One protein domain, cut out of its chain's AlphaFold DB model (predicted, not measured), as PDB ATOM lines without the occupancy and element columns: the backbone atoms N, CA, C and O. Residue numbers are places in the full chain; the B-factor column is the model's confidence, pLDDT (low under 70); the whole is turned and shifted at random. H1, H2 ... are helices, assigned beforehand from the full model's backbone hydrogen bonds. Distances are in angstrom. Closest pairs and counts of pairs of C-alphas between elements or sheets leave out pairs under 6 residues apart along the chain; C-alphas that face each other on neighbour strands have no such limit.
ATOM      1  N   THR A 442     -24.574  13.105 -14.102       78.62
ATOM      2  CA  THR A 442     -25.895  13.695 -14.360       78.62
ATOM      3  C   THR A 442     -25.853  15.185 -14.724       78.62
ATOM      4  O   THR A 442     -26.888  15.855 -14.671       78.62
ATOM      5  N   GLY A 443     -24.692  15.725 -15.113       83.81
ATOM      6  CA  GLY A 443     -24.485  17.156 -15.369       83.81
ATOM      7  C   GLY A 443     -25.512  17.781 -16.324       83.81
ATOM      8  O   GLY A 443     -26.128  18.796 -15.988       83.81
ATOM      9  N   VAL A 444     -25.782  17.139 -17.472       87.88
ATOM     10  CA  VAL A 444     -26.799  17.597 -18.446       87.88
ATOM     11  C   VAL A 444     -28.204  17.577 -17.850       87.88
ATOM     12  O   VAL A 444     -28.942  18.554 -17.965       87.88
ATOM     13  N   HIS A 445     -28.572  16.499 -17.160       85.75
ATOM     14  CA  HIS A 445     -29.897  16.354 -16.554       85.75
ATOM     15  C   HIS A 445     -30.145  17.421 -15.489       85.75
ATOM     16  O   HIS A 445     -31.209  18.039 -15.445       85.75
ATOM     17  N   ARG A 446     -29.146  17.678 -14.638       86.50
ATOM     18  CA  ARG A 446     -29.221  18.711 -13.603       86.50
ATOM     19  C   ARG A 446     -29.318  20.103 -14.207       86.50
ATOM     20  O   ARG A 446     -30.150  20.891 -13.762       86.50
ATOM     21  N   TYR A 447     -28.519  20.389 -15.233       91.62
ATOM     22  CA  TYR A 447     -28.600  21.644 -15.971       91.62
ATOM     23  C   TYR A 447     -30.012  21.878 -16.522       91.62
ATOM     24  O   TYR A 447     -30.648  22.875 -16.178       91.62
ATOM     25  N   LEU A 448     -30.549  20.917 -17.278       91.19
ATOM     26  CA  LEU A 448     -31.892  20.996 -17.854       91.19
ATOM     27  C   LEU A 448     -32.976  21.128 -16.783       91.19
ATOM     28  O   LEU A 448     -33.835  22.001 -16.888       91.19
ATOM     29  N   LYS A 449     -32.912  20.331 -15.708       89.50
ATOM     30  CA  LYS A 449     -33.832  20.432 -14.563       89.50
ATOM     31  C   LYS A 449     -33.879  21.857 -14.009       89.50
ATOM     32  O   LYS A 449     -34.961  22.360 -13.711       89.50
ATOM     33  N   MET A 450     -32.732  22.519 -13.875       92.81
ATOM     34  CA  MET A 450     -32.673  23.890 -13.367       92.81
ATOM     35  C   MET A 450     -33.168  24.918 -14.387       92.81
ATOM     36  O   MET A 450     -33.941  25.805 -14.018       92.81
ATOM     37  N   ARG A 451     -32.817  24.771 -15.670       94.69
ATOM     38  CA  ARG A 451     -33.342  25.626 -16.749       94.69
ATOM     39  C   ARG A 451     -34.867  25.573 -16.827       94.69
ATOM     40  O   ARG A 451     -35.520  26.612 -16.826       94.69
ATOM     41  N   LEU A 452     -35.454  24.376 -16.751       91.44
ATOM     42  CA  LEU A 452     -36.910  24.171 -16.731       91.44
ATOM     43  C   LEU A 452     -37.595  24.784 -15.493       91.44
ATOM     44  O   LEU A 452     -38.784  25.107 -15.537       91.44
ATOM     45  N   ARG A 453     -36.847  24.987 -14.400       90.94
ATOM     46  CA  ARG A 453     -37.282  25.696 -13.180       90.94
ATOM     47  C   ARG A 453     -37.100  27.223 -13.259       90.94
ATOM     48  O   ARG A 453     -37.363  27.910 -12.266       90.94
ATOM     49  N   GLY A 454     -36.667  27.744 -14.410       93.88
ATOM     50  CA  GLY A 454     -36.515  29.172 -14.703       93.88
ATOM     51  C   GLY A 454     -35.144  29.766 -14.371       93.88
ATOM     52  O   GLY A 454     -34.987  30.982 -14.452       93.88
ATOM     53  N   TRP A 455     -34.161  28.945 -13.997       95.38
ATOM     54  CA  TRP A 455     -32.820  29.427 -13.660       95.38
ATOM     55  C   TRP A 455     -32.034  29.811 -14.911       95.38
ATOM     56  O   TRP A 455     -32.069  29.074 -15.894       95.38
ATOM     57  N   GLN A 456     -31.309  30.928 -14.877       96.19
ATOM     58  CA  GLN A 456     -30.554  31.469 -16.008       96.19
ATOM     59  C   GLN A 456     -29.055  31.179 -15.873       96.19
ATOM     60  O   GLN A 456     -28.438  31.623 -14.906       96.19
ATOM     61  N   PRO A 457     -28.444  30.440 -16.812       95.50
ATOM     62  CA  PRO A 457     -27.026  30.121 -16.769       95.50
ATOM     63  C   PRO A 457     -26.188  31.368 -17.015       95.50
ATOM     64  O   PRO A 457     -26.535  32.220 -17.831       95.50
ATOM     65  N   VAL A 458     -25.037  31.455 -16.350       94.44
ATOM     66  CA  VAL A 458     -24.000  32.376 -16.821       94.44
ATOM     67  C   VAL A 458     -23.505  31.958 -18.201       94.44
ATOM     68  O   VAL A 458     -23.454  30.771 -18.518       94.44
ATOM     69  N   GLU A 459     -23.078  32.934 -18.998       94.25
ATOM     70  CA  GLU A 459     -22.766  32.736 -20.416       94.25
ATOM     71  C   GLU A 459     -21.761  31.607 -20.688       94.25
ATOM     72  O   GLU A 459     -21.969  30.791 -21.582       94.25
ATOM     73  N   ALA A 460     -20.695  31.511 -19.890       93.44
ATOM     74  CA  ALA A 460     -19.698  30.453 -20.048       93.44
ATOM     75  C   ALA A 460     -20.286  29.049 -19.808       93.44
ATOM     76  O   ALA A 460     -20.017  28.133 -20.583       93.44
ATOM     77  N   LEU A 461     -21.135  28.890 -18.783       93.38
ATOM     78  CA  LEU A 461     -21.839  27.631 -18.538       93.38
ATOM     79  C   LEU A 461     -22.845  27.342 -19.658       93.38
ATOM     80  O   LEU A 461     -22.926  26.200 -20.100       93.38
ATOM     81  N   ARG A 462     -23.585  28.359 -20.124       94.88
ATOM     82  CA  ARG A 462     -24.566  28.232 -21.212       94.88
ATOM     83  C   ARG A 462     -23.920  27.632 -22.457       94.88
ATOM     84  O   ARG A 462     -24.358  26.584 -22.913       94.88
ATOM     85  N   ARG A 463     -22.825  28.233 -22.939       92.56
ATOM     86  CA  ARG A 463     -22.085  27.749 -24.119       92.56
ATOM     87  C   ARG A 463     -21.558  26.331 -23.939       92.56
ATOM     88  O   ARG A 463     -21.722  25.491 -24.820       92.56
ATOM     89  N   PHE A 464     -20.944  26.058 -22.788       92.94
ATOM     90  CA  PHE A 464     -20.405  24.736 -22.481       92.94
ATOM     91  C   PHE A 464     -21.495  23.660 -22.505       92.94
ATOM     92  O   PHE A 464     -21.358  22.643 -23.181       92.94
ATOM     93  N   MET A 465     -22.612  23.903 -21.816       93.31
ATOM     94  CA  MET A 465     -23.727  22.961 -21.762       93.31
ATOM     95  C   MET A 465     -24.445  22.840 -23.106       93.31
ATOM     96  O   MET A 465     -24.866  21.741 -23.454       93.31
ATOM     97  N   GLY A 466     -24.516  23.922 -23.884       91.44
ATOM     98  CA  GLY A 466     -24.955  23.901 -25.275       91.44
ATOM     99  C   GLY A 466     -24.169  22.892 -26.113       91.44
ATOM    100  O   GLY A 466     -24.770  22.022 -26.739       91.44
ATOM    101  N   SER A 467     -22.833  22.926 -26.035       90.12
ATOM    102  CA  SER A 467     -21.966  21.937 -26.697       90.12
ATOM    103  C   SER A 467     -22.251  20.511 -26.212       90.12
ATOM    104  O   SER A 467     -22.427  19.610 -27.025       90.12
ATOM    105  N   LYS A 468     -22.367  20.290 -24.893       90.88
ATOM    106  CA  LYS A 468     -22.641  18.945 -24.348       90.88
ATOM    107  C   LYS A 468     -23.991  18.384 -24.795       90.88
ATOM    108  O   LYS A 468     -24.100  17.191 -25.066       90.88
ATOM    109  N   MET A 469     -25.021  19.226 -24.868       88.94
ATOM    110  CA  MET A 469     -26.347  18.823 -25.345       88.94
ATOM    111  C   MET A 469     -26.360  18.574 -26.855       88.94
ATOM    112  O   MET A 469     -27.029  17.644 -27.303       88.94
ATOM    113  N   HIS A 470     -25.604  19.362 -27.624       83.69
ATOM    114  CA  HIS A 470     -25.414  19.147 -29.056       83.69
ATOM    115  C   HIS A 470     -24.744  17.796 -29.352       83.69
ATOM    116  O   HIS A 470     -25.163  17.093 -30.268       83.69
ATOM    117  N   ASP A 471     -23.754  17.402 -28.548       83.62
ATOM    118  CA  ASP A 471     -23.004  16.157 -28.751       83.62
ATOM    119  C   ASP A 471     -23.768  14.904 -28.279       83.62
ATOM    120  O   ASP A 471     -23.471  13.789 -28.715       83.62
ATOM    121  N   ALA A 472     -24.774  15.069 -27.411       81.94
ATOM    122  CA  ALA A 472     -25.548  13.972 -26.824       81.94
ATOM    123  C   ALA A 472     -27.079  14.218 -26.815       81.94
ATOM    124  O   ALA A 472     -27.722  14.113 -25.763       81.94
ATOM    125  N   PRO A 473     -27.714  14.486 -27.973       75.00
ATOM    126  CA  PRO A 473     -29.132  14.850 -28.031       75.00
ATOM    127  C   PRO A 473     -30.060  13.696 -27.622       75.00
ATOM    128  O   PRO A 473     -31.122  13.922 -27.046       75.00
ATOM    129  N   TYR A 474     -29.650  12.447 -27.869       75.81
ATOM    130  CA  TYR A 474     -30.417  11.266 -27.465       75.81
ATOM    131  C   TYR A 474     -30.472  11.102 -25.943       75.81
ATOM    132  O   TYR A 474     -31.538  10.815 -25.410       75.81
ATOM    133  N   THR A 475     -29.374  11.380 -25.234       78.31
ATOM    134  CA  THR A 475     -29.332  11.336 -23.764       78.31
ATOM    135  C   THR A 475     -30.329  12.319 -23.148       78.31
ATOM    136  O   THR A 475     -31.028  11.981 -22.195       78.31
ATOM    137  N   VAL A 476     -30.449  13.518 -23.731       78.00
ATOM    138  CA  VAL A 476     -31.431  14.528 -23.310       78.00
ATOM    139  C   VAL A 476     -32.862  14.010 -23.466       78.00
ATOM    140  O   VAL A 476     -33.667  14.129 -22.539       78.00
ATOM    141  N   LEU A 477     -33.174  13.422 -24.623       75.38
ATOM    142  CA  LEU A 477     -34.502  12.882 -24.911       75.38
ATOM    143  C   LEU A 477     -34.855  11.696 -24.011       75.38
ATOM    144  O   LEU A 477     -35.955  11.657 -23.461       75.38
ATOM    145  N   ASP A 478     -33.937  10.747 -23.847       80.25
ATOM    146  CA  ASP A 478     -34.174   9.536 -23.061       80.25
ATOM    147  C   ASP A 478     -34.381   9.861 -21.582       80.25
ATOM    148  O   ASP A 478     -35.319   9.356 -20.959       80.25
ATOM    149  N   TRP A 479     -33.584  10.777 -21.029       81.62
ATOM    150  CA  TRP A 479     -33.800  11.268 -19.671       81.62
ATOM    151  C   TRP A 479     -35.160  11.941 -19.504       81.62
ATOM    152  O   TRP A 479     -35.866  11.696 -18.521       81.62
ATOM    153  N   PHE A 480     -35.546  12.782 -20.460       76.50
ATOM    154  CA  PHE A 480     -36.813  13.490 -20.376       76.50
ATOM    155  C   PHE A 480     -38.004  12.527 -20.459       76.50
ATOM    156  O   PHE A 480     -38.948  12.644 -19.680       76.50
ATOM    157  N   ARG A 481     -37.938  11.512 -21.332       74.69
ATOM    158  CA  ARG A 481     -38.937  10.430 -21.394       74.69
ATOM    159  C   ARG A 481     -39.050   9.679 -20.072       74.69
ATOM    160  O   ARG A 481     -40.156   9.388 -19.635       74.69
ATOM    161  N   ALA A 482     -37.921   9.398 -19.424       77.88
ATOM    162  CA  ALA A 482     -37.899   8.698 -18.144       77.88
ATOM    163  C   ALA A 482     -38.462   9.531 -16.975       77.88
ATOM    164  O   ALA A 482     -38.837   8.962 -15.951       77.88
ATOM    165  N   THR A 483     -38.510  10.862 -17.096       71.94
ATOM    166  CA  THR A 483     -38.889  11.774 -16.001       71.94
ATOM    167  C   THR A 483     -40.226  12.488 -16.197       71.94
ATOM    168  O   THR A 483     -40.744  13.061 -15.238       71.94
ATOM    169  N   CYS A 484     -40.811  12.457 -17.397       67.81
ATOM    170  CA  CYS A 484     -42.068  13.142 -17.686       67.81
ATOM    171  C   CYS A 484     -43.269  12.414 -17.041       67.81
ATOM    172  O   CYS A 484     -43.504  11.241 -17.340       67.81
ATOM    173  N   PRO A 485     -44.063  13.079 -16.179       59.78
ATOM    174  CA  PRO A 485     -45.255  12.477 -15.594       59.78
ATOM    175  C   PRO A 485     -46.313  12.174 -16.664       59.78
ATOM    176  O   PRO A 485     -46.470  12.894 -17.650       59.78
ATOM    177  N   VAL A 486     -47.054  11.086 -16.449       53.75
ATOM    178  CA  VAL A 486     -48.064  10.553 -17.374       53.75
ATOM    179  C   VAL A 486     -49.336  11.412 -17.305       53.75
ATOM    180  O   VAL A 486     -50.308  11.065 -16.641       53.75
ATOM    181  N   GLY A 487     -49.322  12.571 -17.964       62.00
ATOM    182  CA  GLY A 487     -50.477  13.459 -18.102       62.00
ATOM    183  C   GLY A 487     -50.342  14.356 -19.330       62.00
ATOM    184  O   GLY A 487     -49.411  15.153 -19.407       62.00
ATOM    185  N   MET A 488     -51.270  14.241 -20.291       57.31
ATOM    186  CA  MET A 488     -51.128  14.840 -21.633       57.31
ATOM    187  C   MET A 488     -50.875  16.360 -21.613       57.31
ATOM    188  O   MET A 488     -49.999  16.843 -22.313       57.31
ATOM    189  N   HIS A 489     -51.578  17.129 -20.777       68.12
ATOM    190  CA  HIS A 489     -51.447  18.594 -20.789       68.12
ATOM    191  C   HIS A 489     -50.197  19.113 -20.046       68.12
ATOM    192  O   HIS A 489     -49.628  20.147 -20.406       68.12
ATOM    193  N   GLU A 490     -49.769  18.443 -18.974       69.19
ATOM    194  CA  GLU A 490     -48.556  18.838 -18.240       69.19
ATOM    195  C   GLU A 490     -47.297  18.495 -19.037       69.19
ATOM    196  O   GLU A 490     -46.360  19.297 -19.080       69.19
ATOM    197  N   ALA A 491     -47.335  17.358 -19.737       70.12
ATOM    198  CA  ALA A 491     -46.328  16.951 -20.700       70.12
ATOM    199  C   ALA A 491     -46.121  18.036 -21.766       70.12
ATOM    200  O   ALA A 491     -45.006  18.539 -21.901       70.12
ATOM    201  N   ASP A 492     -47.183  18.482 -22.448       71.81
ATOM    202  CA  ASP A 492     -47.083  19.469 -23.531       71.81
ATOM    203  C   ASP A 492     -46.355  20.752 -23.114       71.81
ATOM    204  O   ASP A 492     -45.437  21.219 -23.793       71.81
ATOM    205  N   ASN A 493     -46.734  21.322 -21.970       78.19
ATOM    206  CA  ASN A 493     -46.100  22.533 -21.454       78.19
ATOM    207  C   ASN A 493     -44.624  22.311 -21.104       78.19
ATOM    208  O   ASN A 493     -43.800  23.205 -21.319       78.19
ATOM    209  N   LEU A 494     -44.279  21.143 -20.562       79.12
ATOM    210  CA  LEU A 494     -42.897  20.801 -20.246       79.12
ATOM    211  C   LEU A 494     -42.064  20.631 -21.525       79.12
ATOM    212  O   LEU A 494     -40.938  21.123 -21.578       79.12
ATOM    213  N   TYR A 495     -42.630  20.026 -22.571       76.56
ATOM    214  CA  TYR A 495     -41.984  19.868 -23.875       76.56
ATOM    215  C   TYR A 495     -41.691  21.199 -24.554       76.56
ATOM    216  O   TYR A 495     -40.578  21.404 -25.039       76.56
ATOM    217  N   ARG A 496     -42.639  22.141 -24.525       80.62
ATOM    218  CA  ARG A 496     -42.407  23.500 -25.042       80.62
ATOM    219  C   ARG A 496     -41.271  24.197 -24.307       80.62
ATOM    220  O   ARG A 496     -40.413  24.806 -24.938       80.62
ATOM    221  N   LYS A 497     -41.239  24.077 -22.975       87.25
ATOM    222  CA  LYS A 497     -40.153  24.638 -22.160       87.25
ATOM    223  C   LYS A 497     -38.810  23.993 -22.483       87.25
ATOM    224  O   LYS A 497     -37.824  24.711 -22.591       87.25
ATOM    225  N   LEU A 498     -38.763  22.671 -22.653       86.31
ATOM    226  CA  LEU A 498     -37.535  21.979 -23.038       86.31
ATOM    227  C   LEU A 498     -37.047  22.451 -24.407       86.31
ATOM    228  O   LEU A 498     -35.879  22.799 -24.535       86.31
ATOM    229  N   ALA A 499     -37.934  22.500 -25.402       82.69
ATOM    230  CA  ALA A 499     -37.596  22.979 -26.735       82.69
ATOM    231  C   ALA A 499     -37.027  24.404 -26.679       82.69
ATOM    232  O   ALA A 499     -35.963  24.648 -27.238       82.69
ATOM    233  N   GLN A 500     -37.665  25.307 -25.927       86.94
ATOM    234  CA  GLN A 500     -37.159  26.665 -25.734       86.94
ATOM    235  C   GLN A 500     -35.760  26.677 -25.101       86.94
ATOM    236  O   GLN A 500     -34.878  27.359 -25.604       86.94
ATOM    237  N   VAL A 501     -35.523  25.887 -24.047       91.06
ATOM    238  CA  VAL A 501     -34.203  25.797 -23.398       91.06
ATOM    239  C   VAL A 501     -33.126  25.309 -24.370       91.06
ATOM    240  O   VAL A 501     -32.030  25.859 -24.389       91.06
ATOM    241  N   LEU A 502     -33.428  24.297 -25.189       88.19
ATOM    242  CA  LEU A 502     -32.481  23.785 -26.183       88.19
ATOM    243  C   LEU A 502     -32.167  24.839 -27.252       88.19
ATOM    244  O   LEU A 502     -31.010  24.978 -27.639       88.19
ATOM    245  N   MET A 503     -33.172  25.603 -27.681       85.31
ATOM    246  CA  MET A 503     -33.007  26.703 -28.635       85.31
ATOM    247  C   MET A 503     -32.197  27.869 -28.064       85.31
ATOM    248  O   MET A 503     -31.378  28.447 -28.774       85.31
ATOM    249  N   ASP A 504     -32.411  28.208 -26.793       89.50
ATOM    250  CA  ASP A 504     -31.723  29.317 -26.125       89.50
ATOM    251  C   ASP A 504     -30.247  29.005 -25.854       89.50
ATOM    252  O   ASP A 504     -29.400  29.904 -25.872       89.50
ATOM    253  N   ASP A 505     -29.926  27.741 -25.563       91.06
ATOM    254  CA  ASP A 505     -28.634  27.378 -24.983       91.06
ATOM    255  C   ASP A 505     -27.680  26.686 -25.974       91.06
ATOM    256  O   ASP A 505     -26.471  26.699 -25.747       91.06
ATOM    257  N   ILE A 506     -28.173  26.114 -27.080       86.19
ATOM    258  CA  ILE A 506     -27.327  25.500 -28.115       86.19
ATOM    259  C   ILE A 506     -26.993  26.557 -29.179       86.19
ATOM    260  O   ILE A 506     -27.810  26.879 -30.045       86.19
ATOM    261  N   GLU A 507     -25.781  27.121 -29.110       72.75
ATOM    262  CA  GLU A 507     -25.299  28.089 -30.104       72.75
ATOM    263  C   GLU A 507     -25.296  27.474 -31.503       72.75
ATOM    264  O   GLU A 507     -24.739  26.402 -31.728       72.75
ATOM    265  N   GLY A 508     -25.930  28.170 -32.449       59.25
ATOM    266  CA  GLY A 508     -26.038  27.678 -33.811       59.25
ATOM    267  C   GLY A 508     -26.780  26.350 -33.896       59.25
ATOM    268  O   GLY A 508     -26.436  25.581 -34.783       59.25
ATOM    269  N   ALA A 509     -27.751  26.084 -33.003       56.91
ATOM    270  CA  ALA A 509     -28.707  24.987 -33.131       56.91
ATOM    271  C   ALA A 509     -29.259  24.990 -34.557       56.91
ATOM    272  O   ALA A 509     -30.194  25.720 -34.891       56.91
ATOM    273  N   GLU A 510     -28.591  24.240 -35.432       55.53
ATOM    274  CA  GLU A 510     -28.903  24.269 -36.840       55.53
ATOM    275  C   GLU A 510     -30.336  23.776 -36.977       55.53
ATOM    276  O   GLU A 510     -30.820  22.958 -36.177       55.53
ATOM    277  N   ALA A 511     -30.993  24.190 -38.058       57.50
ATOM    278  CA  ALA A 511     -32.227  23.555 -38.486       57.50
ATOM    279  C   ALA A 511     -32.118  22.017 -38.418       57.50
ATOM    280  O   ALA A 511     -33.123  21.374 -38.159       57.50
ATOM    281  N   GLY A 512     -30.917  21.432 -38.550       57.97
ATOM    282  CA  GLY A 512     -30.604  20.016 -38.357       57.97
ATOM    283  C   GLY A 512     -30.882  19.422 -36.966       57.97
ATOM    284  O   GLY A 512     -31.490  18.357 -36.920       57.97
ATOM    285  N   LEU A 513     -30.515  20.061 -35.845       64.88
ATOM    286  CA  LEU A 513     -30.801  19.517 -34.502       64.88
ATOM    287  C   LEU A 513     -32.296  19.603 -34.195       64.88
ATOM    288  O   LEU A 513     -32.894  18.638 -33.724       64.88
ATOM    289  N   ILE A 514     -32.909  20.732 -34.547       63.75
ATOM    290  CA  ILE A 514     -34.361  20.901 -34.483       63.75
ATOM    291  C   ILE A 514     -35.025  19.852 -35.374       63.75
ATOM    292  O   ILE A 514     -35.951  19.194 -34.935       63.75
ATOM    293  N   THR A 515     -34.530  19.624 -36.591       63.00
ATOM    294  CA  THR A 515     -35.055  18.607 -37.517       63.00
ATOM    295  C   THR A 515     -34.834  17.192 -36.989       63.00
ATOM    296  O   THR A 515     -35.694  16.346 -37.187       63.00
ATOM    297  N   ALA A 516     -33.734  16.903 -36.296       65.50
ATOM    298  CA  ALA A 516     -33.482  15.602 -35.685       65.50
ATOM    299  C   ALA A 516     -34.397  15.363 -34.477       65.50
ATOM    300  O   ALA A 516     -34.968  14.278 -34.356       65.50
ATOM    301  N   LEU A 517     -34.599  16.384 -33.635       68.62
ATOM    302  CA  LEU A 517     -35.570  16.374 -32.542       68.62
ATOM    303  C   LEU A 517     -36.986  16.213 -33.101       68.62
ATOM    304  O   LEU A 517     -37.679  15.288 -32.695       68.62
ATOM    305  N   LYS A 518     -37.373  17.021 -34.098       66.12
ATOM    306  CA  LYS A 518     -38.653  16.927 -34.814       66.12
ATOM    307  C   LYS A 518     -38.829  15.539 -35.426       66.12
ATOM    308  O   LYS A 518     -39.805  14.884 -35.124       66.12
ATOM    309  N   ARG A 519     -37.875  15.015 -36.193       65.44
ATOM    310  CA  ARG A 519     -37.972  13.694 -36.841       65.44
ATOM    311  C   ARG A 519     -38.045  12.548 -35.835       65.44
ATOM    312  O   ARG A 519     -38.826  11.620 -36.026       65.44
ATOM    313  N   THR A 520     -37.252  12.601 -34.766       66.31
ATOM    314  CA  THR A 520     -37.346  11.631 -33.663       66.31
ATOM    315  C   THR A 520     -38.727  11.712 -33.028       66.31
ATOM    316  O   THR A 520     -39.367  10.688 -32.807       66.31
ATOM    317  N   CYS A 521     -39.234  12.928 -32.841       65.19
ATOM    318  CA  CYS A 521     -40.579  13.140 -32.359       65.19
ATOM    319  C   CYS A 521     -41.647  12.634 -33.346       65.19
ATOM    320  O   CYS A 521     -42.579  11.955 -32.951       65.19
ATOM    321  N   GLU A 522     -41.515  12.855 -34.647       65.94
ATOM    322  CA  GLU A 522     -42.473  12.379 -35.651       65.94
ATOM    323  C   GLU A 522     -42.544  10.853 -35.676       65.94
ATOM    324  O   GLU A 522     -43.619  10.278 -35.846       65.94
ATOM    325  N   LEU A 523     -41.399  10.188 -35.512       68.06
ATOM    326  CA  LEU A 523     -41.316   8.732 -35.464       68.06
ATOM    327  C   LEU A 523     -41.986   8.161 -34.215       68.06
ATOM    328  O   LEU A 523     -42.670   7.146 -34.320       68.06
ATOM    329  N   GLU A 524     -41.829   8.804 -33.062       63.47
ATOM    330  CA  GLU A 524     -42.475   8.356 -31.827       63.47
ATOM    331  C   GLU A 524     -43.950   8.776 -31.745       63.47
ATOM    332  O   GLU A 524     -44.787   7.985 -31.319       63.47
ATOM    333  N   ALA A 525     -44.321   9.954 -32.247       66.00
ATOM    334  CA  ALA A 525     -45.714  10.392 -32.356       66.00
ATOM    335  C   ALA A 525     -46.536   9.408 -33.202       66.00
ATOM    336  O   ALA A 525     -47.665   9.069 -32.854       66.00
ATOM    337  N   LYS A 526     -45.939   8.849 -34.266       73.06
ATOM    338  CA  LYS A 526     -46.541   7.762 -35.061       73.06
ATOM    339  C   LYS A 526     -46.753   6.465 -34.276       73.06
ATOM    340  O   LYS A 526     -47.602   5.668 -34.663       73.06
ATOM    341  N   LYS A 527     -46.017   6.250 -33.184       74.06
ATOM    342  CA  LYS A 527     -46.228   5.143 -32.237       74.06
ATOM    343  C   LYS A 527     -47.211   5.505 -31.114       74.06
ATOM    344  O   LYS A 527     -47.409   4.704 -30.207       74.06
ATOM    345  N   GLY A 528     -47.834   6.684 -31.181       71.69
ATOM    346  CA  GLY A 528     -48.752   7.193 -30.164       71.69
ATOM    347  C   GLY A 528     -48.071   7.974 -29.042       71.69
ATOM    348  O   GLY A 528     -48.705   8.213 -28.015       71.69
ATOM    349  N   ASP A 529     -46.804   8.376 -29.204       64.88
ATOM    350  CA  ASP A 529     -46.103   9.160 -28.189       64.88
ATOM    351  C   ASP A 529     -46.565  10.629 -28.194       64.88
ATOM    352  O   ASP A 529     -46.233  11.440 -29.070       64.88
ATOM    353  N   VAL A 530     -47.356  10.972 -27.181       60.94
ATOM    354  CA  VAL A 530     -47.956  12.301 -27.000       60.94
ATOM    355  C   VAL A 530     -46.880  13.371 -26.809       60.94
ATOM    356  O   VAL A 530     -47.000  14.474 -27.340       60.94
ATOM    357  N   ALA A 531     -45.780  13.008 -26.147       56.09
ATOM    358  CA  ALA A 531     -44.628  13.864 -25.901       56.09
ATOM    359  C   ALA A 531     -44.104  14.556 -27.155       56.09
ATOM    360  O   ALA A 531     -43.857  15.760 -27.242       56.09
ATOM    361  N   CYS A 532     -43.945  13.716 -28.155       57.25
ATOM    362  CA  CYS A 532     -43.321  14.048 -29.396       57.25
ATOM    363  C   CYS A 532     -44.271  14.849 -30.299       57.25
ATOM    364  O   CYS A 532     -43.843  15.736 -31.035       57.25
ATOM    365  N   THR A 533     -45.579  14.618 -30.166       60.91
ATOM    366  CA  THR A 533     -46.616  15.431 -30.816       60.91
ATOM    367  C   THR A 533     -46.577  16.881 -30.317       60.91
ATOM    368  O   THR A 533     -46.699  17.817 -31.109       60.91
ATOM    369  N   ALA A 534     -46.328  17.084 -29.021       56.56
ATOM    370  CA  ALA A 534     -46.251  18.407 -28.412       56.56
ATOM    371  C   ALA A 534     -45.020  19.216 -28.841       56.56
ATOM    372  O   ALA A 534     -45.141  20.412 -29.117       56.56
ATOM    373  N   ILE A 535     -43.849  18.566 -28.918       56.41
ATOM    374  CA  ILE A 535     -42.613  19.190 -29.422       56.41
ATOM    375  C   ILE A 535     -42.832  19.687 -30.855       56.41
ATOM    376  O   ILE A 535     -42.479  20.821 -31.169       56.41
ATOM    377  N   LEU A 536     -43.460  18.868 -31.705       59.03
ATOM    378  CA  LEU A 536     -43.720  19.211 -33.104       59.03
ATOM    379  C   LEU A 536     -44.684  20.382 -33.276       59.03
ATOM    380  O   LEU A 536     -44.472  21.210 -34.154       59.03
ATOM    381  N   GLY A 537     -45.724  20.474 -32.442       57.59
ATOM    382  CA  GLY A 537     -46.702  21.563 -32.515       57.59
ATOM    383  C   GLY A 537     -46.183  22.923 -32.030       57.59
ATOM    384  O   GLY A 537     -46.812  23.943 -32.297       57.59
ATOM    385  N   ALA A 538     -45.064  22.951 -31.303       53.03
ATOM    386  CA  ALA A 538     -44.467  24.171 -30.756       53.03
ATOM    387  C   ALA A 538     -43.409  24.812 -31.667       53.03
ATOM    388  O   ALA A 538     -42.968  25.931 -31.407       53.03
ATOM    389  N   SER A 539     -42.983  24.077 -32.692       46.56
ATOM    390  CA  SER A 539     -41.825  24.348 -33.542       46.56
ATOM    391  C   SER A 539     -42.218  24.552 -34.988       46.56
ATOM    392  O   SER A 539     -41.428  25.192 -35.714       46.56
TER     393      SER A 539
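This is residues 442 to 539 of the 539 residues of the protein "Hypothetical protein" of Brandtodinium nutricula (UniProt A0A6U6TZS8). The longest helix, H4, makes the spine of a cluster of crossed helices: H1 packs on its middle part, H2 on its last residues, and H6 crosses it nearer its first end. H6 folds back on H5 as a hairpin, while H3 borders H1. The printed part has 98 residues with six named helices, H1 to H6 along the chain, and no named strand; the class is all helix. The whole is compact, with a radius of gyration of the C-alphas of 12.8 A and spans of 38 by 26 by 21 A.

H1, residues 443 to 452, touches residues 465 to 469 alone of H2, residues 459 to 471; the closest C-alphas, Val 444 and Met 465, are 7.0 A apart. H1 and H3, residues 473 to 483, only just touch, with 3 pairs of C-alphas within 8 A, the closest His 445 and Trp 479 at 7.1 A. H4, residues 488 to 505, touches H1 with residues 494 to 501 alone, at a steep tilt of 68 degrees, only just short of about perpendicular; the closest C-alphas, Leu 452 and Lys 497, are 6.3 A apart. H4 touches H2 with residues 502 to 505 alone, closest at the C-alphas of Gly 466 and Asp 505, 5.1 A. H5, residues 511 to 525, and H6, residues 530 to 537, form a hairpin at a steep tilt of 40 degrees, opposite ways, with the closest C-alphas, Cys 521 and Cys 532, 4.1 A apart. H6 touches H4, closest at the C-alphas of Asp 492 and Ala 534, 5.1 A. In the six helices every O i to N i+4 pair is within hydrogen-bond range.

H1 begins at C-alpha 443 (-24.485, 17.156, -15.369). H4 is 26.0 A long, H5 19.8 A and H2 18.6 A. H6 ends at C-alpha 537 (-46.702, 21.563, -32.515).

The C-alphas farthest apart, Ala 460 and Lys 527, are 38.6 A apart. The printed part has no cut and no long link. pLDDT is under 70 at residues 484 to 490, 508 to 525 and 529 to 539.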